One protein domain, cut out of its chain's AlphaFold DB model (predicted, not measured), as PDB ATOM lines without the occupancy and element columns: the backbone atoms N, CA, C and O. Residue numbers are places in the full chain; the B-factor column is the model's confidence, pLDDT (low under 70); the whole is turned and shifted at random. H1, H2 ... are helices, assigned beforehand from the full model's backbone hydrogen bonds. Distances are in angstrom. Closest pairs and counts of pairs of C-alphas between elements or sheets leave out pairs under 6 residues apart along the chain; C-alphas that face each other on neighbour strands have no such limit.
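What this domain is: This is residues 2 to 158 of the 307 residues of an uncharacterized protein of Flavobacterium psychrophilum (UniProt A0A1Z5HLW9). What shape does one see first? A long, loose rod of three helices in an up-and-down bundle, each running against the one before it: H2 and H3 make a long hairpin, and the shorter H1 packs along part of it. Residues 90 to 108, at the turn from H2 to H3, stick out. How is it made up? The printed part has 157 residues with three named helices, H1, H2 and H3 in that order, and no named strand; the class is all helix. How compact is it? It is extended, with a radius of gyration of the C-alphas of 25.6 A and spans of 93 by 21 by 18 A.

Where its parts are: Where does the first helix run? H1, residues 2 to 33, begins at C-alpha 2 (-3.368, 0.185, -2.182) and is 47.0 A long. Where are the others? H2, residues 39 to 98, is 87.2 A long. H3, residues 106 to 156, is 75.3 A long and ends at C-alpha 156 (44.190, 29.954, 5.142).

How they stand to each other: How does H1 stand to the others? H1 touches H2 with residues 3 to 17 alone, closest at the C-alphas of Asn 6 and Tyr 74, 6.5 A apart; this hairpin has a shallow tilt of 23 degrees, opposite ways. H1 touches H3, whose residues 126 to 148 alone take part, closest at the C-alphas of Leu 28 and Lys 144, 5.7 A apart, at a shallow tilt of 22 degrees, the same way. Where do H2 and H3 touch? This hairpin touches with residues 39 to 49 and 148 to 156 alone, closest at the C-alphas of Ser 42 and Ile 152, 5.5 A apart, at a shallow tilt of 12 degrees, opposite ways. Are the helix backbones whole? Every O i to N i+4 pair is within hydrogen-bond range in H1 and H2, and 46 of 47 in H3.

The domain as a whole: How far does it reach? The two C-alphas farthest apart, those of Gln 100 and Tyr 158, are 92.9 A apart. Is it continuous? The printed part has no cut; the link from H1 to H2 is tight and that from H2 to H3 is short. Where is confidence low? The pLDDT is under 70 in 29 residues, among them residues 95 to 112.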
ATOM      1  N   VAL A   2      -4.836   0.394  -2.343       71.62
ATOM      2  CA  VAL A   2      -3.368   0.185  -2.182       71.62
ATOM      3  C   VAL A   2      -2.500   0.896  -3.243       71.62
ATOM      4  O   VAL A   2      -1.409   1.374  -2.934       71.62
ATOM      5  N   LEU A   3      -2.968   0.994  -4.493       73.06
ATOM      6  CA  LEU A   3      -2.246   1.698  -5.567       73.06
ATOM      7  C   LEU A   3      -2.199   3.217  -5.326       73.06
ATOM      8  O   LEU A   3      -1.166   3.853  -5.502       73.06
ATOM      9  N   GLU A   4      -3.316   3.774  -4.868       76.31
ATOM     10  CA  GLU A   4      -3.463   5.191  -4.532       76.31
ATOM     11  C   GLU A   4      -2.617   5.576  -3.312       76.31
ATOM     12  O   GLU A   4      -1.915   6.582  -3.341       76.31
ATOM     13  N   ALA A   5      -2.562   4.714  -2.291       81.00
ATOM     14  CA  ALA A   5      -1.660   4.895  -1.157       81.00
ATOM     15  C   ALA A   5      -0.179   4.929  -1.584       81.00
ATOM     16  O   ALA A   5       0.563   5.808  -1.152       81.00
ATOM     17  N   ASN A   6       0.256   4.030  -2.479       83.06
ATOM     18  CA  ASN A   6       1.630   4.052  -2.999       83.06
ATOM     19  C   ASN A   6       1.941   5.311  -3.814       83.06
ATOM     20  O   ASN A   6       3.055   5.826  -3.720       83.06
ATOM     21  N   LYS A   7       0.963   5.816  -4.577       82.00
ATOM     22  CA  LYS A   7       1.077   7.084  -5.305       82.00
ATOM     23  C   LYS A   7       1.260   8.261  -4.344       82.00
ATOM     24  O   LYS A   7       2.166   9.064  -4.540       82.00
ATOM     25  N   ASN A   8       0.464   8.324  -3.279       85.56
ATOM     26  CA  ASN A   8       0.574   9.381  -2.272       85.56
ATOM     27  C   ASN A   8       1.932   9.332  -1.553       85.56
ATOM     28  O   ASN A   8       2.564  10.365  -1.352       85.56
ATOM     29  N   ILE A   9       2.429   8.132  -1.232       87.19
ATOM     30  CA  ILE A   9       3.777   7.952  -0.667       87.19
ATOM     31  C   ILE A   9       4.843   8.481  -1.634       87.19
ATOM     32  O   ILE A   9       5.753   9.190  -1.210       87.19
ATOM     33  N   GLN A  10       4.725   8.192  -2.931       85.31
ATOM     34  CA  GLN A  10       5.663   8.686  -3.936       85.31
ATOM     35  C   GLN A  10       5.669  10.221  -4.018       85.31
ATOM     36  O   GLN A  10       6.739  10.824  -4.057       85.31
ATOM     37  N   GLU A  11       4.496  10.860  -4.005       87.06
ATOM     38  CA  GLU A  11       4.370  12.324  -4.010       87.06
ATOM     39  C   GLU A  11       4.995  12.959  -2.757       87.06
ATOM     40  O   GLU A  11       5.694  13.972  -2.854       87.06
ATOM     41  N   ILE A  12       4.829  12.331  -1.588       89.88
ATOM     42  CA  ILE A  12       5.473  12.767  -0.342       89.88
ATOM     43  C   ILE A  12       7.000  12.640  -0.440       89.88
ATOM     44  O   ILE A  12       7.713  13.570  -0.063       89.88
ATOM     45  N   LEU A  13       7.518  11.522  -0.957       90.12
ATOM     46  CA  LEU A  13       8.962  11.307  -1.114       90.12
ATOM     47  C   LEU A  13       9.588  12.313  -2.091       90.12
ATOM     48  O   LEU A  13      10.656  12.854  -1.809       90.12
ATOM     49  N   ILE A  14       8.902  12.617  -3.196       89.56
ATOM     50  CA  ILE A  14       9.312  13.664  -4.143       89.56
ATOM     51  C   ILE A  14       9.329  15.032  -3.454       89.56
ATOM     52  O   ILE A  14      10.305  15.765  -3.576       89.56
ATOM     53  N   SER A  15       8.296  15.353  -2.673       90.50
ATOM     54  CA  SER A  15       8.211  16.630  -1.951       90.50
ATOM     55  C   SER A  15       9.331  16.786  -0.912       90.50
ATOM     56  O   SER A  15       9.887  17.872  -0.756       90.50
ATOM     57  N   LYS A  16       9.717  15.697  -0.231       91.62
ATOM     58  CA  LYS A  16      10.891  15.683   0.659       91.62
ATOM     59  C   LYS A  16      12.188  15.949  -0.111       91.62
ATOM     60  O   LYS A  16      13.030  16.703   0.369       91.62
ATOM     61  N   LEU A  17      12.336  15.364  -1.301       90.88
ATOM     62  CA  LEU A  17      13.503  15.572  -2.159       90.88
ATOM     63  C   LEU A  17      13.586  17.021  -2.672       90.88
ATOM     64  O   LEU A  17      14.667  17.606  -2.677       90.88
ATOM     65  N   ASP A  18      12.450  17.616  -3.044       91.00
ATOM     66  CA  ASP A  18      12.357  19.034  -3.409       91.00
ATOM     67  C   ASP A  18      12.748  19.950  -2.244       91.00
ATOM     68  O   ASP A  18      13.561  20.857  -2.420       91.00
ATOM     69  N   SER A  19      12.220  19.690  -1.044       91.75
ATOM     70  CA  SER A  19      12.570  20.448   0.164       91.75
ATOM     71  C   SER A  19      14.074  20.390   0.445       91.75
ATOM     72  O   SER A  19      14.710  21.418   0.674       91.75
ATOM     73  N   LEU A  20      14.681  19.206   0.307       92.00
ATOM     74  CA  LEU A  20      16.122  19.032   0.469       92.00
ATOM     75  C   LEU A  20      16.927  19.859  -0.545       92.00
ATOM     76  O   LEU A  20      17.926  20.479  -0.184       92.00
ATOM     77  N   VAL A  21      16.485  19.906  -1.806       92.19
ATOM     78  CA  VAL A  21      17.102  20.749  -2.842       92.19
ATOM     79  C   VAL A  21      17.038  22.228  -2.470       92.19
ATOM     80  O   VAL A  21      18.028  22.936  -2.677       92.19
ATOM     81  N   VAL A  22      15.910  22.700  -1.934       92.88
ATOM     82  CA  VAL A  22      15.759  24.088  -1.469       92.88
ATOM     83  C   VAL A  22      16.740  24.364  -0.334       92.88
ATOM     84  O   VAL A  22      17.588  25.239  -0.473       92.88
ATOM     85  N   THR A  23      16.752  23.533   0.711       89.94
ATOM     86  CA  THR A  23      17.684  23.694   1.838       89.94
ATOM     87  C   THR A  23      19.149  23.663   1.397       89.94
ATOM     88  O   THR A  23      19.968  24.443   1.878       89.94
ATOM     89  N   MET A  24      19.522  22.785   0.460       90.19
ATOM     90  CA  MET A  24      20.881  22.760  -0.095       90.19
ATOM     91  C   MET A  24      21.214  24.017  -0.908       90.19
ATOM     92  O   MET A  24      22.365  24.455  -0.884       90.19
ATOM     93  N   SER A  25      20.234  24.585  -1.614       90.94
ATOM     94  CA  SER A  25      20.402  25.819  -2.388       90.94
ATOM     95  C   SER A  25      20.604  27.019  -1.461       90.94
ATOM     96  O   SER A  25      21.582  27.745  -1.625       90.94
ATOM     97  N   ASP A  26      19.774  27.147  -0.426       90.94
ATOM     98  CA  ASP A  26      19.879  28.208   0.582       90.94
ATOM     99  C   ASP A  26      21.204  28.105   1.354       90.94
ATOM    100  O   ASP A  26      21.907  29.091   1.573       90.94
ATOM    101  N   ASN A  27      21.622  26.884   1.703       87.69
ATOM    102  CA  ASN A  27      22.923  26.632   2.326       87.69
ATOM    103  C   ASN A  27      24.105  27.036   1.428       87.69
ATOM    104  O   ASN A  27      25.153  27.446   1.923       87.69
ATOM    105  N   LEU A  28      23.977  26.886   0.108       89.25
ATOM    106  CA  LEU A  28      25.003  27.331  -0.834       89.25
ATOM    107  C   LEU A  28      25.019  28.859  -0.952       89.25
ATOM    108  O   LEU A  28      26.092  29.449  -1.041       89.25
ATOM    109  N   GLU A  29      23.856  29.500  -0.964       90.19
ATOM    110  CA  GLU A  29      23.739  30.956  -1.043       90.19
ATOM    111  C   GLU A  29      24.261  31.644   0.222       90.19
ATOM    112  O   GLU A  29      25.094  32.546   0.143       90.19
ATOM    113  N   THR A  30      23.870  31.154   1.396       88.06
ATOM    114  CA  THR A  30      24.417  31.611   2.682       88.06
ATOM    115  C   THR A  30      25.934  31.450   2.735       88.06
ATOM    116  O   THR A  30      26.629  32.382   3.132       88.06
ATOM    117  N   LEU A  31      26.471  30.319   2.255       86.25
ATOM    118  CA  LEU A  31      27.915  30.137   2.126       86.25
ATOM    119  C   LEU A  31      28.515  31.185   1.180       86.25
ATOM    120  O   LEU A  31      29.489  31.824   1.557       86.25
ATOM    121  N   LYS A  32      27.917  31.422   0.003       86.12
ATOM    122  CA  LYS A  32      28.361  32.435  -0.975       86.12
ATOM    123  C   LYS A  32      28.366  33.870  -0.425       86.12
ATOM    124  O   LYS A  32      29.190  34.675  -0.856       86.12
ATOM    125  N   ASN A  33      27.516  34.175   0.545       83.69
ATOM    126  CA  ASN A  33      27.412  35.513   1.125       83.69
ATOM    127  C   ASN A  33      28.256  35.697   2.400       83.69
ATOM    128  O   ASN A  33      28.413  36.821   2.868       83.69
ATOM    129  N   LYS A  34      28.814  34.623   2.972       79.31
ATOM    130  CA  LYS A  34      29.546  34.678   4.246       79.31
ATOM    131  C   LYS A  34      31.026  34.984   4.052       79.31
ATOM    132  O   LYS A  34      31.800  34.067   3.790       79.31
ATOM    133  N   ASP A  35      31.456  36.229   4.202       70.00
ATOM    134  CA  ASP A  35      32.887  36.550   4.184       70.00
ATOM    135  C   ASP A  35      33.625  35.901   5.360       70.00
ATOM    136  O   ASP A  35      33.205  36.022   6.505       70.00
ATOM    137  N   ILE A  36      34.711  35.187   5.058       69.31
ATOM    138  CA  ILE A  36      35.581  34.547   6.050       69.31
ATOM    139  C   ILE A  36      36.973  35.087   5.806       69.31
ATOM    140  O   ILE A  36      37.564  34.837   4.751       69.31
ATOM    141  N   ASN A  37      37.449  35.854   6.776       65.81
ATOM    142  CA  ASN A  37      38.766  36.475   6.737       65.81
ATOM    143  C   ASN A  37      39.676  35.950   7.860       65.81
ATOM    144  O   ASN A  37      40.873  36.210   7.818       65.81
ATOM    145  N   ASP A  38      39.121  35.197   8.818       69.19
ATOM    146  CA  ASP A  38      39.831  34.649   9.975       69.19
ATOM    147  C   ASP A  38      39.978  33.114   9.902       69.19
ATOM    148  O   ASP A  38      39.125  32.385   9.379       69.19
ATOM    149  N   LEU A  39      41.086  32.617  10.454       71.06
ATOM    150  CA  LEU A  39      41.451  31.206  10.511       71.06
ATOM    151  C   LEU A  39      40.541  30.408  11.454       71.06
ATOM    152  O   LEU A  39      40.183  29.272  11.131       71.06
ATOM    153  N   GLU A  40      40.150  30.967  12.602       77.31
ATOM    154  CA  GLU A  40      39.256  30.272  13.541       77.31
ATOM    155  C   GLU A  40      37.835  30.158  12.976       77.31
ATOM    156  O   GLU A  40      37.223  29.085  13.025       77.31
ATOM    157  N   GLU A  41      37.335  31.213  12.331       79.88
ATOM    158  CA  GLU A  41      36.077  31.152  11.579       79.88
ATOM    159  C   GLU A  41      36.113  30.102  10.461       79.88
ATOM    160  O   GLU A  41      35.132  29.380  10.260       79.88
ATOM    161  N   SER A  42      37.248  29.965   9.765       80.00
ATOM    162  CA  SER A  42      37.443  28.938   8.738       80.00
ATOM    163  C   SER A  42      37.378  27.521   9.310       80.00
ATOM    164  O   SER A  42      36.685  26.673   8.747       80.00
ATOM    165  N   LYS A  43      38.058  27.250  10.433       81.06
ATOM    166  CA  LYS A  43      38.035  25.927  11.087       81.06
ATOM    167  C   LYS A  43      36.633  25.554  11.564       81.06
ATOM    168  O   LYS A  43      36.194  24.416  11.384       81.06
ATOM    169  N   ASN A  44      35.915  26.516  12.142       85.88
ATOM    170  CA  ASN A  44      34.537  26.313  12.579       85.88
ATOM    171  C   ASN A  44      33.612  26.046  11.386       85.88
ATOM    172  O   ASN A  44      32.849  25.079  11.412       85.88
ATOM    173  N   LEU A  45      33.735  26.828  10.303       86.00
ATOM    174  CA  LEU A  45      32.956  26.591   9.088       86.00
ATOM    175  C   LEU A  45      33.233  25.204   8.501       86.00
ATOM    176  O   LEU A  45      32.296  24.530   8.072       86.00
ATOM    177  N   GLU A  46      34.494  24.788   8.442       84.62
ATOM    178  CA  GLU A  46      34.883  23.487   7.906       84.62
ATOM    179  C   GLU A  46      34.221  22.348   8.694       84.62
ATOM    180  O   GLU A  46      33.553  21.489   8.109       84.62
ATOM    181  N   LYS A  47      34.317  22.392  10.028       89.12
ATOM    182  CA  LYS A  47      33.693  21.411  10.923       89.12
ATOM    183  C   LYS A  47      32.175  21.342  10.739       89.12
ATOM    184  O   LYS A  47      31.629  20.251  10.549       89.12
ATOM    185  N   ASP A  48      31.503  22.490  10.759       88.00
ATOM    186  CA  ASP A  48      30.048  22.563  10.598       88.00
ATOM    187  C   ASP A  48      29.615  22.095   9.205       88.00
ATOM    188  O   ASP A  48      28.617  21.389   9.048       88.00
ATOM    189  N   SER A  49      30.396  22.427   8.176       86.56
ATOM    190  CA  SER A  49      30.117  22.019   6.800       86.56
ATOM    191  C   SER A  49      30.228  20.511   6.621       86.56
ATOM    192  O   SER A  49      29.332  19.925   6.016       86.56
ATOM    193  N   TYR A  50      31.261  19.862   7.168       86.31
ATOM    194  CA  TYR A  50      31.384  18.403   7.100       86.31
ATOM    195  C   TYR A  50      30.276  17.687   7.867       86.31
ATOM    196  O   TYR A  50      29.731  16.705   7.356       86.31
ATOM    197  N   LYS A  51      29.892  18.196   9.044       90.00
ATOM    198  CA  LYS A  51      28.750  17.662   9.796       90.00
ATOM    199  C   LYS A  51      27.468  17.732   8.962       90.00
ATOM    200  O   LYS A  51      26.822  16.710   8.742       90.00
ATOM    201  N   ASN A  52      27.170  18.904   8.404       87.44
ATOM    202  CA  ASN A  52      25.992  19.114   7.563       87.44
ATOM    203  C   ASN A  52      26.011  18.246   6.294       87.44
ATOM    204  O   ASN A  52      24.973  17.727   5.886       87.44
ATOM    205  N   ILE A  53      27.174  18.073   5.654       86.31
ATOM    206  CA  ILE A  53      27.336  17.184   4.490       86.31
ATOM    207  C   ILE A  53      27.052  15.733   4.884       86.31
ATOM    208  O   ILE A  53      26.348  15.038   4.156       86.31
ATOM    209  N   SER A  54      27.556  15.281   6.033       88.62
ATOM    210  CA  SER A  54      27.315  13.926   6.531       88.62
ATOM    211  C   SER A  54      25.827  13.670   6.784       88.62
ATOM    212  O   SER A  54      25.293  12.663   6.323       88.62
ATOM    213  N   GLU A  55      25.145  14.592   7.467       90.12
ATOM    214  CA  GLU A  55      23.704  14.497   7.743       90.12
ATOM    215  C   GLU A  55      22.882  14.506   6.444       90.12
ATOM    216  O   GLU A  55      22.036  13.637   6.231       90.12
ATOM    217  N   THR A  56      23.201  15.424   5.526       88.50
ATOM    218  CA  THR A  56      22.545  15.529   4.212       88.50
ATOM    219  C   THR A  56      22.732  14.252   3.391       88.50
ATOM    220  O   THR A  56      21.776  13.739   2.813       88.50
ATOM    221  N   ASN A  57      23.944  13.691   3.360       88.69
ATOM    222  CA  ASN A  57      24.218  12.440   2.651       88.69
ATOM    223  C   ASN A  57      23.439  11.262   3.244       88.69
ATOM    224  O   ASN A  57      22.936  10.434   2.486       88.69
ATOM    225  N   GLY A  58      23.293  11.209   4.572       90.56
ATOM    226  CA  GLY A  58      22.438  10.230   5.243       90.56
ATOM    227  C   GLY A  58      20.991  10.298   4.747       90.56
ATOM    228  O   GLY A  58      20.450   9.291   4.289       90.56
ATOM    229  N   MET A  59      20.409  11.502   4.724       90.00
ATOM    230  CA  MET A  59      19.048  11.726   4.216       90.00
ATOM    231  C   MET A  59      18.907  11.353   2.731       90.00
ATOM    232  O   MET A  59      17.909  10.756   2.335       90.00
ATOM    233  N   ILE A  60      19.905  11.663   1.894       89.25
ATOM    234  CA  ILE A  60      19.893  11.299   0.466       89.25
ATOM    235  C   ILE A  60      19.884   9.777   0.290       89.25
ATOM    236  O   ILE A  60      19.166   9.267  -0.573       89.25
ATOM    237  N   ILE A  61      20.686   9.046   1.070       90.88
ATOM    238  CA  ILE A  61      20.755   7.581   1.004       90.88
ATOM    239  C   ILE A  61      19.412   6.967   1.412       90.88
ATOM    240  O   ILE A  61      18.913   6.083   0.712       90.88
ATOM    241  N   GLU A  62      18.811   7.459   2.495       92.31
ATOM    242  CA  GLU A  62      17.498   7.014   2.964       92.31
ATOM    243  C   GLU A  62      16.408   7.279   1.913       92.31
ATOM    244  O   GLU A  62      15.720   6.352   1.490       92.31
ATOM    245  N   LEU A  63      16.337   8.498   1.367       90.88
ATOM    246  CA  LEU A  63      15.370   8.849   0.320       90.88
ATOM    247  C   LEU A  63      15.555   8.025  -0.960       90.88
ATOM    248  O   LEU A  63      14.572   7.632  -1.591       90.88
ATOM    249  N   LYS A  64      16.802   7.729  -1.358       90.06
ATOM    250  CA  LYS A  64      17.086   6.842  -2.500       90.06
ATOM    251  C   LYS A  64      16.546   5.434  -2.257       90.06
ATOM    252  O   LYS A  64      15.983   4.840  -3.178       90.06
ATOM    253  N   LYS A  65      16.706   4.910  -1.040       93.12
ATOM    254  CA  LYS A  65      16.193   3.593  -0.651       93.12
ATOM    255  C   LYS A  65      14.662   3.574  -0.660       93.12
ATOM    256  O   LYS A  65      14.084   2.723  -1.334       93.12
ATOM    257  N   ASP A  66      14.023   4.547  -0.017       90.69
ATOM    258  CA  ASP A  66      12.561   4.640   0.067       90.69
ATOM    259  C   ASP A  66      11.909   4.773  -1.314       90.69
ATOM    260  O   ASP A  66      10.918   4.102  -1.614       90.69
ATOM    261  N   LEU A  67      12.492   5.586  -2.203       88.75
ATOM    262  CA  LEU A  67      12.027   5.718  -3.586       88.75
ATOM    263  C   LEU A  67      12.198   4.418  -4.380       88.75
ATOM    264  O   LEU A  67      11.327   4.068  -5.181       88.75
ATOM    265  N   ALA A  68      13.299   3.690  -4.174       88.69
ATOM    266  CA  ALA A  68      13.527   2.410  -4.836       88.69
ATOM    267  C   ALA A  68      12.530   1.341  -4.366       88.69
ATOM    268  O   ALA A  68      11.989   0.601  -5.192       88.69
ATOM    269  N   ASP A  69      12.252   1.275  -3.066       89.56
ATOM    270  CA  ASP A  69      11.313   0.307  -2.506       89.56
ATOM    271  C   ASP A  69       9.862   0.648  -2.879       89.56
ATOM    272  O   ASP A  69       9.127  -0.235  -3.331       89.56
ATOM    273  N   ASN A  70       9.476   1.929  -2.853       88.56
ATOM    274  CA  ASN A  70       8.183   2.383  -3.377       88.56
ATOM    275  C   ASN A  70       8.015   2.020  -4.865       88.56
ATOM    276  O   ASN A  70       6.976   1.486  -5.260       88.56
ATOM    277  N   ARG A  71       9.061   2.201  -5.688       85.81
ATOM    278  CA  ARG A  71       9.045   1.814  -7.109       85.81
ATOM    279  C   ARG A  71       8.844   0.309  -7.305       85.81
ATOM    280  O   ARG A  71       8.076  -0.094  -8.183       85.81
ATOM    281  N   LYS A  72       9.505  -0.540  -6.510       87.62
ATOM    282  CA  LYS A  72       9.319  -2.005  -6.570       87.62
ATOM    283  C   LYS A  72       7.882  -2.401  -6.237       87.62
ATOM    284  O   LYS A  72       7.285  -3.200  -6.957       87.62
ATOM    285  N   ILE A  73       7.311  -1.821  -5.181       85.75
ATOM    286  CA  ILE A  73       5.924  -2.095  -4.781       85.75
ATOM    287  C   ILE A  73       4.965  -1.661  -5.894       85.75
ATOM    288  O   ILE A  73       4.108  -2.438  -6.317       85.75
ATOM    289  N   TYR A  74       5.148  -0.450  -6.420       83.19
ATOM    290  CA  TYR A  74       4.307   0.106  -7.472       83.19
ATOM    291  C   TYR A  74       4.344  -0.723  -8.764       83.19
ATOM    292  O   TYR A  74       3.297  -1.104  -9.284       83.19
ATOM    293  N   THR A  75       5.534  -1.068  -9.263       83.06
ATOM    294  CA  THR A  75       5.694  -1.903 -10.472       83.06
ATOM    295  C   THR A  75       5.089  -3.297 -10.293       83.06
ATOM    296  O   THR A  75       4.406  -3.799 -11.191       83.06
ATOM    297  N   GLY A  76       5.253  -3.899  -9.111       84.19
ATOM    298  CA  GLY A  76       4.621  -5.170  -8.760       84.19
ATOM    299  C   GLY A  76       3.090  -5.099  -8.779       84.19
ATOM    300  O   GLY A  76       2.442  -5.987  -9.336       84.19
ATOM    301  N   LEU A  77       2.506  -4.033  -8.222       82.81
ATOM    302  CA  LEU A  77       1.057  -3.799  -8.254       82.81
ATOM    303  C   LEU A  77       0.557  -3.546  -9.678       82.81
ATOM    304  O   LEU A  77      -0.425  -4.160 -10.090       82.81
ATOM    305  N   MET A  78       1.256  -2.720 -10.454       79.56
ATOM    306  CA  MET A  78       0.870  -2.397 -11.828       79.56
ATOM    307  C   MET A  78       0.878  -3.637 -12.731       79.56
ATOM    308  O   MET A  78      -0.051  -3.848 -13.506       79.56
ATOM    309  N   THR A  79       1.868  -4.518 -12.567       82.62
ATOM    310  CA  THR A  79       1.946  -5.789 -13.307       82.62
ATOM    311  C   THR A  79       0.791  -6.732 -12.949       82.62
ATOM    312  O   THR A  79       0.335  -7.512 -13.789       82.62
ATOM    313  N   LYS A  80       0.314  -6.705 -11.696       83.06
ATOM    314  CA  LYS A  80      -0.873  -7.470 -11.281       83.06
ATOM    315  C   LYS A  80      -2.143  -6.887 -11.898       83.06
ATOM    316  O   LYS A  80      -2.928  -7.655 -12.440       83.06
ATOM    317  N   VAL A  81      -2.300  -5.562 -11.874       79.94
ATOM    318  CA  VAL A  81      -3.441  -4.866 -12.495       79.94
ATOM    319  C   VAL A  81      -3.516  -5.192 -13.985       79.94
ATOM    320  O   VAL A  81      -4.539  -5.680 -14.439       79.94
ATOM    321  N   GLN A  82      -2.412  -5.052 -14.725       76.75
ATOM    322  CA  GLN A  82      -2.368  -5.389 -16.153       76.75
ATOM    323  C   GLN A  82      -2.742  -6.850 -16.431       76.75
ATOM    324  O   GLN A  82      -3.482  -7.123 -17.371       76.75
ATOM    325  N   ARG A  83      -2.259  -7.796 -15.614       80.56
ATOM    326  CA  ARG A  83      -2.613  -9.218 -15.755       80.56
ATOM    327  C   ARG A  83      -4.097  -9.478 -15.520       80.56
ATOM    328  O   ARG A  83      -4.682 -10.238 -16.281       80.56
ATOM    329  N   ILE A  84      -4.684  -8.854 -14.498       78.12
ATOM    330  CA  ILE A  84      -6.118  -8.970 -14.206       78.12
ATOM    331  C   ILE A  84      -6.928  -8.384 -15.365       78.12
ATOM    332  O   ILE A  84      -7.755  -9.093 -15.922       78.12
ATOM    333  N   THR A  85      -6.597  -7.175 -15.829       72.44
ATOM    334  CA  THR A  85      -7.279  -6.536 -16.964       72.44
ATOM    335  C   THR A  85      -7.187  -7.375 -18.243       72.44
ATOM    336  O   THR A  85      -8.165  -7.486 -18.979       72.44
ATOM    337  N   LEU A  86      -6.038  -7.996 -18.530       76.00
ATOM    338  CA  LEU A  86      -5.885  -8.890 -19.685       76.00
ATOM    339  C   LEU A  86      -6.705 -10.181 -19.535       76.00
ATOM    340  O   LEU A  86      -7.310 -10.630 -20.509       76.00
ATOM    341  N   ALA A  87      -6.733 -10.770 -18.338       75.56
ATOM    342  CA  ALA A  87      -7.506 -11.974 -18.048       75.56
ATOM    343  C   ALA A  87      -9.019 -11.714 -18.125       75.56
ATOM    344  O   ALA A  87      -9.733 -12.489 -18.757       75.56
ATOM    345  N   GLU A  88      -9.494 -10.600 -17.563       70.44
ATOM    346  CA  GLU A  88     -10.889 -10.149 -17.641       70.44
ATOM    347  C   GLU A  88     -11.310  -9.885 -19.090       70.44
ATOM    348  O   GLU A  88     -12.340 -10.391 -19.530       70.44
ATOM    349  N   ASN A  89     -10.472  -9.202 -19.878       67.62
ATOM    350  CA  ASN A  89     -10.709  -9.001 -21.311       67.62
ATOM    351  C   ASN A  89     -10.801 -10.324 -22.090       67.62
ATOM    352  O   ASN A  89     -11.606 -10.460 -23.014       67.62
ATOM    353  N   HIS A  90      -9.961 -11.306 -21.756       71.19
ATOM    354  CA  HIS A  90      -9.971 -12.615 -22.408       71.19
ATOM    355  C   HIS A  90     -11.221 -13.432 -22.035       71.19
ATOM    356  O   HIS A  90     -11.881 -13.986 -22.916       71.19
ATOM    357  N   GLU A  91     -11.578 -13.465 -20.749       68.56
ATOM    358  CA  GLU A  91     -12.819 -14.059 -20.230       68.56
ATOM    359  C   GLU A  91     -14.063 -13.423 -20.865       68.56
ATOM    360  O   GLU A  91     -14.971 -14.132 -21.302       68.56
ATOM    361  N   TYR A  92     -14.090 -12.094 -20.983       62.84
ATOM    362  CA  TYR A  92     -15.175 -11.351 -21.618       62.84
ATOM    363  C   TYR A  92     -15.329 -11.713 -23.101       62.84
ATOM    364  O   TYR A  92     -16.422 -12.067 -23.542       62.84
ATOM    365  N   LYS A  93     -14.229 -11.738 -23.865       65.75
ATOM    366  CA  LYS A  93     -14.241 -12.169 -25.276       65.75
ATOM    367  C   LYS A  93     -14.713 -13.609 -25.443       65.75
ATOM    368  O   LYS A  93     -15.455 -13.899 -26.379       65.75
ATOM    369  N   LYS A  94     -14.317 -14.506 -24.539       70.12
ATOM    370  CA  LYS A  94     -14.772 -15.900 -24.548       70.12
ATOM    371  C   LYS A  94     -16.283 -15.993 -24.302       70.12
ATOM    372  O   LYS A  94     -16.975 -16.632 -25.087       70.12
ATOM    373  N   LYS A  95     -16.806 -15.259 -23.312       65.00
ATOM    374  CA  LYS A  95     -18.247 -15.187 -23.003       65.00
ATOM    375  C   LYS A  95     -19.081 -14.528 -24.107       65.00
ATOM    376  O   LYS A  95     -20.220 -14.941 -24.306       65.00
ATOM    377  N   ILE A  96     -18.539 -13.543 -24.831       60.41
ATOM    378  CA  ILE A  96     -19.182 -12.952 -26.021       60.41
ATOM    379  C   ILE A  96     -19.210 -13.946 -27.182       60.41
ATOM    380  O   ILE A  96     -20.229 -14.077 -27.854       60.41
ATOM    381  N   ASN A  97     -18.103 -14.651 -27.425       61.47
ATOM    382  CA  ASN A  97     -18.039 -15.647 -28.491       61.47
ATOM    383  C   ASN A  97     -18.985 -16.830 -28.218       61.47
ATOM    384  O   ASN A  97     -19.540 -17.390 -29.158       61.47
ATOM    385  N   GLU A  98     -19.201 -17.172 -26.943       59.38
ATOM    386  CA  GLU A  98     -20.170 -18.181 -26.496       59.38
ATOM    387  C   GLU A  98     -21.628 -17.667 -26.502       59.38
ATOM    388  O   GLU A  98     -22.546 -18.462 -26.689       59.38
ATOM    389  N   ASN A  99     -21.869 -16.351 -26.383       53.84
ATOM    390  CA  ASN A  99     -23.204 -15.736 -26.395       53.84
ATOM    391  C   ASN A  99     -23.350 -14.717 -27.539       53.84
ATOM    392  O   ASN A  99     -23.216 -13.506 -27.349       53.84
ATOM    393  N   GLN A 100     -23.668 -15.182 -28.750       56.25
ATOM    394  CA  GLN A 100     -24.012 -14.274 -29.845       56.25
ATOM    395  C   GLN A 100     -25.282 -13.461 -29.518       56.25
ATOM    396  O   GLN A 100     -26.362 -14.027 -29.367       56.25
ATOM    397  N   LYS A 101     -25.131 -12.123 -29.543       55.50
ATOM    398  CA  LYS A 101     -26.131 -11.033 -29.420       55.50
ATOM    399  C   LYS A 101     -26.372 -10.468 -28.012       55.50
ATOM    400  O   LYS A 101     -27.459 -10.626 -27.471       55.50
ATOM    401  N   ILE A 102     -25.462  -9.619 -27.523       51.47
ATOM    402  CA  ILE A 102     -25.847  -8.442 -26.718       51.47
ATOM    403  C   ILE A 102     -25.052  -7.222 -27.208       51.47
ATOM    404  O   ILE A 102     -23.845  -7.291 -27.422       51.47
ATOM    405  N   LYS A 103     -25.773  -6.120 -27.458       50.00
ATOM    406  CA  LYS A 103     -25.261  -4.811 -27.890       50.00
ATOM    407  C   LYS A 103     -24.338  -4.185 -26.833       50.00
ATOM    408  O   LYS A 103     -24.707  -4.124 -25.671       50.00
ATOM    409  N   ASN A 104     -23.215  -3.659 -27.326       54.25
ATOM    410  CA  ASN A 104     -22.408  -2.518 -26.868       54.25
ATOM    411  C   ASN A 104     -22.399  -2.180 -25.367       54.25
ATOM    412  O   ASN A 104     -23.226  -1.389 -24.931       54.25
ATOM    413  N   ASN A 105     -21.336  -2.603 -24.672       48.97
ATOM    414  CA  ASN A 105     -20.775  -1.905 -23.504       48.97
ATOM    415  C   ASN A 105     -19.276  -1.602 -23.731       48.97
ATOM    416  O   ASN A 105     -18.429  -1.871 -22.892       48.97
ATOM    417  N   THR A 106     -18.926  -1.046 -24.893       51.66
ATOM    418  CA  THR A 106     -17.539  -0.694 -25.265       51.66
ATOM    419  C   THR A 106     -16.972   0.509 -24.475       51.66
ATOM    420  O   THR A 106     -15.819   0.875 -24.683       51.66
ATOM    421  N   SER A 107     -17.760   1.151 -23.597       57.34
ATOM    422  CA  SER A 107     -17.362   2.375 -22.870       57.34
ATOM    423  C   SER A 107     -16.456   2.089 -21.668       57.34
ATOM    424  O   SER A 107     -15.434   2.745 -21.505       57.34
ATOM    425  N   GLU A 108     -16.778   1.075 -20.858       55.31
ATOM    426  CA  GLU A 108     -16.096   0.843 -19.572       55.31
ATOM    427  C   GLU A 108     -14.660   0.313 -19.748       55.31
ATOM    428  O   GLU A 108     -13.744   0.747 -19.049       55.31
ATOM    429  N   ASP A 109     -14.419  -0.551 -20.743       58.12
ATOM    430  CA  ASP A 109     -13.075  -1.067 -21.052       58.12
ATOM    431  C   ASP A 109     -12.142   0.018 -21.618       58.12
ATOM    432  O   ASP A 109     -10.937   0.024 -21.344       58.12
ATOM    433  N   ALA A 110     -12.691   0.951 -22.406       62.44
ATOM    434  CA  ALA A 110     -11.942   2.070 -22.970       62.44
ATOM    435  C   ALA A 110     -11.541   3.083 -21.882       62.44
ATOM    436  O   ALA A 110     -10.388   3.520 -21.849       62.44
ATOM    437  N   GLU A 111     -12.455   3.380 -20.952       65.62
ATOM    438  CA  GLU A 111     -12.200   4.237 -19.788       65.62
ATOM    439  C   GLU A 111     -11.129   3.635 -18.861       65.62
ATOM    440  O   GLU A 111     -10.213   4.337 -18.421       65.62
ATOM    441  N   LEU A 112     -11.159   2.317 -18.617       67.25
ATOM    442  CA  LEU A 112     -10.160   1.642 -17.781       67.25
ATOM    443  C   LEU A 112      -8.752   1.679 -18.406       67.25
ATOM    444  O   LEU A 112      -7.756   1.913 -17.709       67.25
ATOM    445  N   LEU A 113      -8.657   1.481 -19.727       70.25
ATOM    446  CA  LEU A 113      -7.398   1.594 -20.473       70.25
ATOM    447  C   LEU A 113      -6.828   3.015 -20.419       70.25
ATOM    448  O   LEU A 113      -5.615   3.191 -20.266       70.25
ATOM    449  N   GLU A 114      -7.688   4.026 -20.522       76.62
ATOM    450  CA  GLU A 114      -7.291   5.428 -20.428       76.62
ATOM    451  C   GLU A 114      -6.767   5.773 -19.025       76.62
ATOM    452  O   GLU A 114      -5.720   6.415 -18.889       76.62
ATOM    453  N   VAL A 115      -7.414   5.267 -17.971       75.88
ATOM    454  CA  VAL A 115      -6.947   5.413 -16.582       75.88
ATOM    455  C   VAL A 115      -5.575   4.765 -16.383       75.88
ATOM    456  O   VAL A 115      -4.680   5.396 -15.818       75.88
ATOM    457  N   ILE A 116      -5.360   3.544 -16.884       73.69
ATOM    458  CA  ILE A 116      -4.057   2.858 -16.803       73.69
ATOM    459  C   ILE A 116      -2.971   3.658 -17.531       73.69
ATOM    460  O   ILE A 116      -1.878   3.853 -16.990       73.69
ATOM    461  N   LYS A 117      -3.275   4.172 -18.726       81.19
ATOM    462  CA  LYS A 117      -2.348   4.998 -19.505       81.19
ATOM    463  C   LYS A 117      -1.991   6.291 -18.766       81.19
ATOM    464  O   LYS A 117      -0.817   6.644 -18.685       81.19
ATOM    465  N   ASN A 118      -2.971   6.959 -18.158       82.12
ATOM    466  CA  ASN A 118      -2.758   8.164 -17.350       82.12
ATOM    467  C   ASN A 118      -1.924   7.901 -16.086       82.12
ATOM    468  O   ASN A 118      -1.157   8.756 -15.641       82.12
ATOM    469  N   ILE A 119      -2.064   6.721 -15.488       79.38
ATOM    470  CA  ILE A 119      -1.265   6.292 -14.338       79.38
ATOM    471  C   ILE A 119       0.198   6.062 -14.758       79.38
ATOM    472  O   ILE A 119       1.109   6.527 -14.071       79.38
ATOM    473  N   GLN A 120       0.427   5.427 -15.910       80.62
ATOM    474  CA  GLN A 120       1.769   5.203 -16.461       80.62
ATOM    475  C   GLN A 120       2.481   6.511 -16.826       80.62
ATOM    476  O   GLN A 120       3.628   6.711 -16.431       80.62
ATOM    477  N   THR A 121       1.803   7.438 -17.505       85.00
ATOM    478  CA  THR A 121       2.403   8.731 -17.881       85.00
ATOM    479  C   THR A 121       2.768   9.572 -16.657       85.00
ATOM    480  O   THR A 121       3.843  10.176 -16.615       85.00
ATOM    481  N   LYS A 122       1.926   9.576 -15.614       83.56
ATOM    482  CA  LYS A 122       2.244  10.229 -14.331       83.56
ATOM    483  C   LYS A 122       3.457   9.593 -13.648       83.56
ATOM    484  O   LYS A 122       4.299  10.317 -13.119       83.56
ATOM    485  N   GLN A 123       3.582   8.268 -13.692       81.81
ATOM    486  CA  GLN A 123       4.743   7.567 -13.144       81.81
ATOM    487  C   GLN A 123       6.034   7.945 -13.879       81.81
ATOM    488  O   GLN A 123       7.045   8.235 -13.240       81.81
ATOM    489  N   GLU A 124       6.009   7.987 -15.209       85.81
ATOM    490  CA  GLU A 124       7.161   8.402 -16.018       85.81
ATOM    491  C   GLU A 124       7.575   9.849 -15.723       85.81
ATOM    492  O   GLU A 124       8.765  10.142 -15.571       85.81
ATOM    493  N   ALA A 125       6.601  10.751 -15.569       87.88
ATOM    494  CA  ALA A 125       6.851  12.133 -15.172       87.88
ATOM    495  C   ALA A 125       7.505  12.221 -13.779       87.88
ATOM    496  O   ALA A 125       8.489  12.947 -13.607       87.88
ATOM    497  N   ASN A 126       7.023  11.437 -12.811       86.62
ATOM    498  CA  ASN A 126       7.594  11.355 -11.465       86.62
ATOM    499  C   ASN A 126       9.026  10.797 -11.477       86.62
ATOM    500  O   ASN A 126       9.909  11.333 -10.806       86.62
ATOM    501  N   GLU A 127       9.301   9.761 -12.274       85.50
ATOM    502  CA  GLU A 127      10.655   9.221 -12.433       85.50
ATOM    503  C   GLU A 127      11.605  10.233 -13.083       85.50
ATOM    504  O   GLU A 127      12.759  10.362 -12.660       85.50
ATOM    505  N   LYS A 128      11.129  10.987 -14.080       89.56
ATOM    506  CA  LYS A 128      11.900  12.068 -14.700       89.56
ATOM    507  C   LYS A 128      12.221  13.167 -13.687       89.56
ATOM    508  O   LYS A 128      13.380  13.574 -13.602       89.56
ATOM    509  N   ARG A 129      11.238  13.597 -12.889       89.44
ATOM    510  CA  ARG A 129      11.427  14.598 -11.827       89.44
ATOM    511  C   ARG A 129      12.429  14.117 -10.777       89.44
ATOM    512  O   ARG A 129      13.362  14.845 -10.466       89.44
ATOM    513  N   ASN A 130      12.318  12.871 -10.315       88.69
ATOM    514  CA  ASN A 130      13.280  12.278  -9.379       88.69
ATOM    515  C   ASN A 130      14.713  12.313  -9.917       88.69
ATOM    516  O   ASN A 130      15.628  12.740  -9.215       88.69
ATOM    517  N   LYS A 131      14.916  11.905 -11.176       89.75
ATOM    518  CA  LYS A 131      16.237  11.968 -11.818       89.75
ATOM    519  C   LYS A 131      16.772  13.399 -11.856       89.75
ATOM    520  O   LYS A 131      17.919  13.618 -11.484       89.75
ATOM    521  N   GLN A 132      15.941  14.363 -12.251       92.12
ATOM    522  CA  GLN A 132      16.322  15.778 -12.284       92.12
ATOM    523  C   GLN A 132      16.725  16.295 -10.896       92.12
ATOM    524  O   GLN A 132      17.758  16.950 -10.759       92.12
ATOM    525  N   LEU A 133      15.963  15.956  -9.856       91.44
ATOM    526  CA  LEU A 133      16.267  16.371  -8.490       91.44
ATOM    527  C   LEU A 133      17.574  15.767  -7.981       91.44
ATOM    528  O   LEU A 133      18.398  16.505  -7.449       91.44
ATOM    529  N   PHE A 134      17.836  14.481  -8.229       90.00
ATOM    530  CA  PHE A 134      19.125  13.881  -7.875       90.00
ATOM    531  C   PHE A 134      20.295  14.537  -8.608       90.00
ATOM    532  O   PHE A 134      21.278  14.892  -7.965       90.00
ATOM    533  N   THR A 135      20.169  14.796  -9.914       91.75
ATOM    534  CA  THR A 135      21.230  15.509 -10.648       91.75
ATOM    535  C   THR A 135      21.473  16.912 -10.092       91.75
ATOM    536  O   THR A 135      22.616  17.365 -10.023       91.75
ATOM    537  N   LYS A 136      20.413  17.597  -9.640       92.88
ATOM    538  CA  LYS A 136      20.527  18.915  -9.016       92.88
ATOM    539  C   LYS A 136      21.222  18.826  -7.657       92.88
ATOM    540  O   LYS A 136      22.133  19.614  -7.420       92.88
ATOM    541  N   ILE A 137      20.864  17.855  -6.815       91.94
ATOM    542  CA  ILE A 137      21.528  17.578  -5.529       91.94
ATOM    543  C   ILE A 137      23.026  17.330  -5.726       91.94
ATOM    544  O   ILE A 137      23.836  17.972  -5.059       91.94
ATOM    545  N   ASP A 138      23.396  16.472  -6.679       89.69
ATOM    546  CA  ASP A 138      24.800  16.163  -6.970       89.69
ATOM    547  C   ASP A 138      25.553  17.431  -7.414       89.69
ATOM    548  O   ASP A 138      26.632  17.741  -6.904       89.69
ATOM    549  N   SER A 139      24.944  18.234  -8.299       91.50
ATOM    550  CA  SER A 139      25.525  19.503  -8.754       91.50
ATOM    551  C   SER A 139      25.695  20.526  -7.622       91.50
ATOM    552  O   SER A 139      26.728  21.196  -7.551       91.50
ATOM    553  N   LEU A 140      24.719  20.630  -6.711       91.00
ATOM    554  CA  LEU A 140      24.765  21.529  -5.556       91.00
ATOM    555  C   LEU A 140      25.835  21.080  -4.561       91.00
ATOM    556  O   LEU A 140      26.564  21.919  -4.036       91.00
ATOM    557  N   GLY A 141      25.979  19.771  -4.343       87.44
ATOM    558  CA  GLY A 141      27.037  19.200  -3.511       87.44
ATOM    559  C   GLY A 141      28.432  19.546  -4.035       87.44
ATOM    560  O   GLY A 141      29.284  20.005  -3.272       87.44
ATOM    561  N   VAL A 142      28.654  19.411  -5.346       88.31
ATOM    562  CA  VAL A 142      29.922  19.805  -5.987       88.31
ATOM    563  C   VAL A 142      30.172  21.308  -5.843       88.31
ATOM    564  O   VAL A 142      31.252  21.701  -5.402       88.31
ATOM    565  N   GLN A 143      29.179  22.149  -6.148       87.44
ATOM    566  CA  GLN A 143      29.306  23.606  -6.008       87.44
ATOM    567  C   GLN A 143      29.620  24.021  -4.568       87.44
ATOM    568  O   GLN A 143      30.504  24.848  -4.349       87.44
ATOM    569  N   LYS A 144      28.948  23.416  -3.582       89.00
ATOM    570  CA  LYS A 144      29.187  23.675  -2.158       89.00
ATOM    571  C   LYS A 144      30.606  23.293  -1.747       89.00
ATOM    572  O   LYS A 144      31.257  24.076  -1.066       89.00
ATOM    573  N   ASN A 145      31.112  22.145  -2.196       86.06
ATOM    574  CA  ASN A 145      32.481  21.716  -1.900       86.06
ATOM    575  C   ASN A 145      33.538  22.641  -2.516       86.06
ATOM    576  O   ASN A 145      34.537  22.945  -1.867       86.06
ATOM    577  N   ILE A 146      33.327  23.096  -3.754       83.06
ATOM    578  CA  ILE A 146      34.225  24.055  -4.412       83.06
ATOM    579  C   ILE A 146      34.237  25.374  -3.641       83.06
ATOM    580  O   ILE A 146      35.303  25.899  -3.331       83.06
ATOM    581  N   GLU A 147      33.061  25.890  -3.292       85.56
ATOM    582  CA  GLU A 147      32.930  27.160  -2.588       85.56
ATOM    583  C   GLU A 147      33.504  27.102  -1.166       85.56
ATOM    584  O   GLU A 147      34.205  28.020  -0.743       85.56
ATOM    585  N   LEU A 148      33.278  25.995  -0.454       85.38
ATOM    586  CA  LEU A 148      33.874  25.733   0.852       85.38
ATOM    587  C   LEU A 148      35.402  25.734   0.758       85.38
ATOM    588  O   LEU A 148      36.059  26.476   1.482       85.38
ATOM    589  N   LYS A 149      35.968  24.967  -0.184       83.50
ATOM    590  CA  LYS A 149      37.417  24.948  -0.426       83.50
ATOM    591  C   LYS A 149      37.946  26.330  -0.777       83.50
ATOM    592  O   LYS A 149      38.998  26.705  -0.274       83.50
ATOM    593  N   ARG A 150      37.227  27.100  -1.598       81.75
ATOM    594  CA  ARG A 150      37.599  28.471  -1.967       81.75
ATOM    595  C   ARG A 150      37.668  29.378  -0.741       81.75
ATOM    596  O   ARG A 150      38.623  30.135  -0.614       81.75
ATOM    597  N   ARG A 151      36.694  29.291   0.167       80.62
ATOM    598  CA  ARG A 151      36.643  30.116   1.385       80.62
ATOM    599  C   ARG A 151      37.686  29.714   2.410       80.62
ATOM    600  O   ARG A 151      38.387  30.588   2.903       80.62
ATOM    601  N   ILE A 152      37.850  28.415   2.648       77.31
ATOM    602  CA  ILE A 152      38.923  27.898   3.502       77.31
ATOM    603  C   ILE A 152      40.275  28.315   2.929       77.31
ATOM    604  O   ILE A 152      41.105  28.846   3.652       77.31
ATOM    605  N   SER A 153      40.486  28.163   1.619       72.38
ATOM    606  CA  SER A 153      41.724  28.603   0.967       72.38
ATOM    607  C   SER A 153      41.912  30.110   1.110       72.38
ATOM    608  O   SER A 153      42.993  30.534   1.467       72.38
ATOM    609  N   LYS A 154      40.877  30.939   0.928       72.44
ATOM    610  CA  LYS A 154      40.979  32.396   1.132       72.44
ATOM    611  C   LYS A 154      41.395  32.751   2.567       72.44
ATOM    612  O   LYS A 154      42.243  33.617   2.738       72.44
ATOM    613  N   ALA A 155      40.826  32.080   3.566       68.50
ATOM    614  CA  ALA A 155      41.128  32.322   4.976       68.50
ATOM    615  C   ALA A 155      42.485  31.742   5.421       68.50
ATOM    616  O   ALA A 155      43.137  32.288   6.305       68.50
ATOM    617  N   THR A 156      42.927  30.639   4.807       63.41
ATOM    618  CA  THR A 156      44.190  29.954   5.142       63.41
ATOM    619  C   THR A 156      45.383  30.432   4.318       63.41
ATOM    620  O   THR A 156      46.512  30.320   4.788       63.41
ATOM    621  N   PHE A 157      45.163  30.969   3.113       59.12
ATOM    622  CA  PHE A 157      46.228  31.306   2.166       59.12
ATOM    623  C   PHE A 157      47.138  32.431   2.663       59.12
ATOM    624  O   PHE A 157      48.285  32.459   2.258       59.12
ATOM    625  N   TYR A 158      46.696  33.293   3.574       55.00
ATOM    626  CA  TYR A 158      47.544  34.172   4.387       55.00
ATOM    627  C   TYR A 158      46.599  34.783   5.421       55.00
ATOM    628  O   TYR A 158      45.749  35.586   5.033       55.00
TER     629      TYR A 158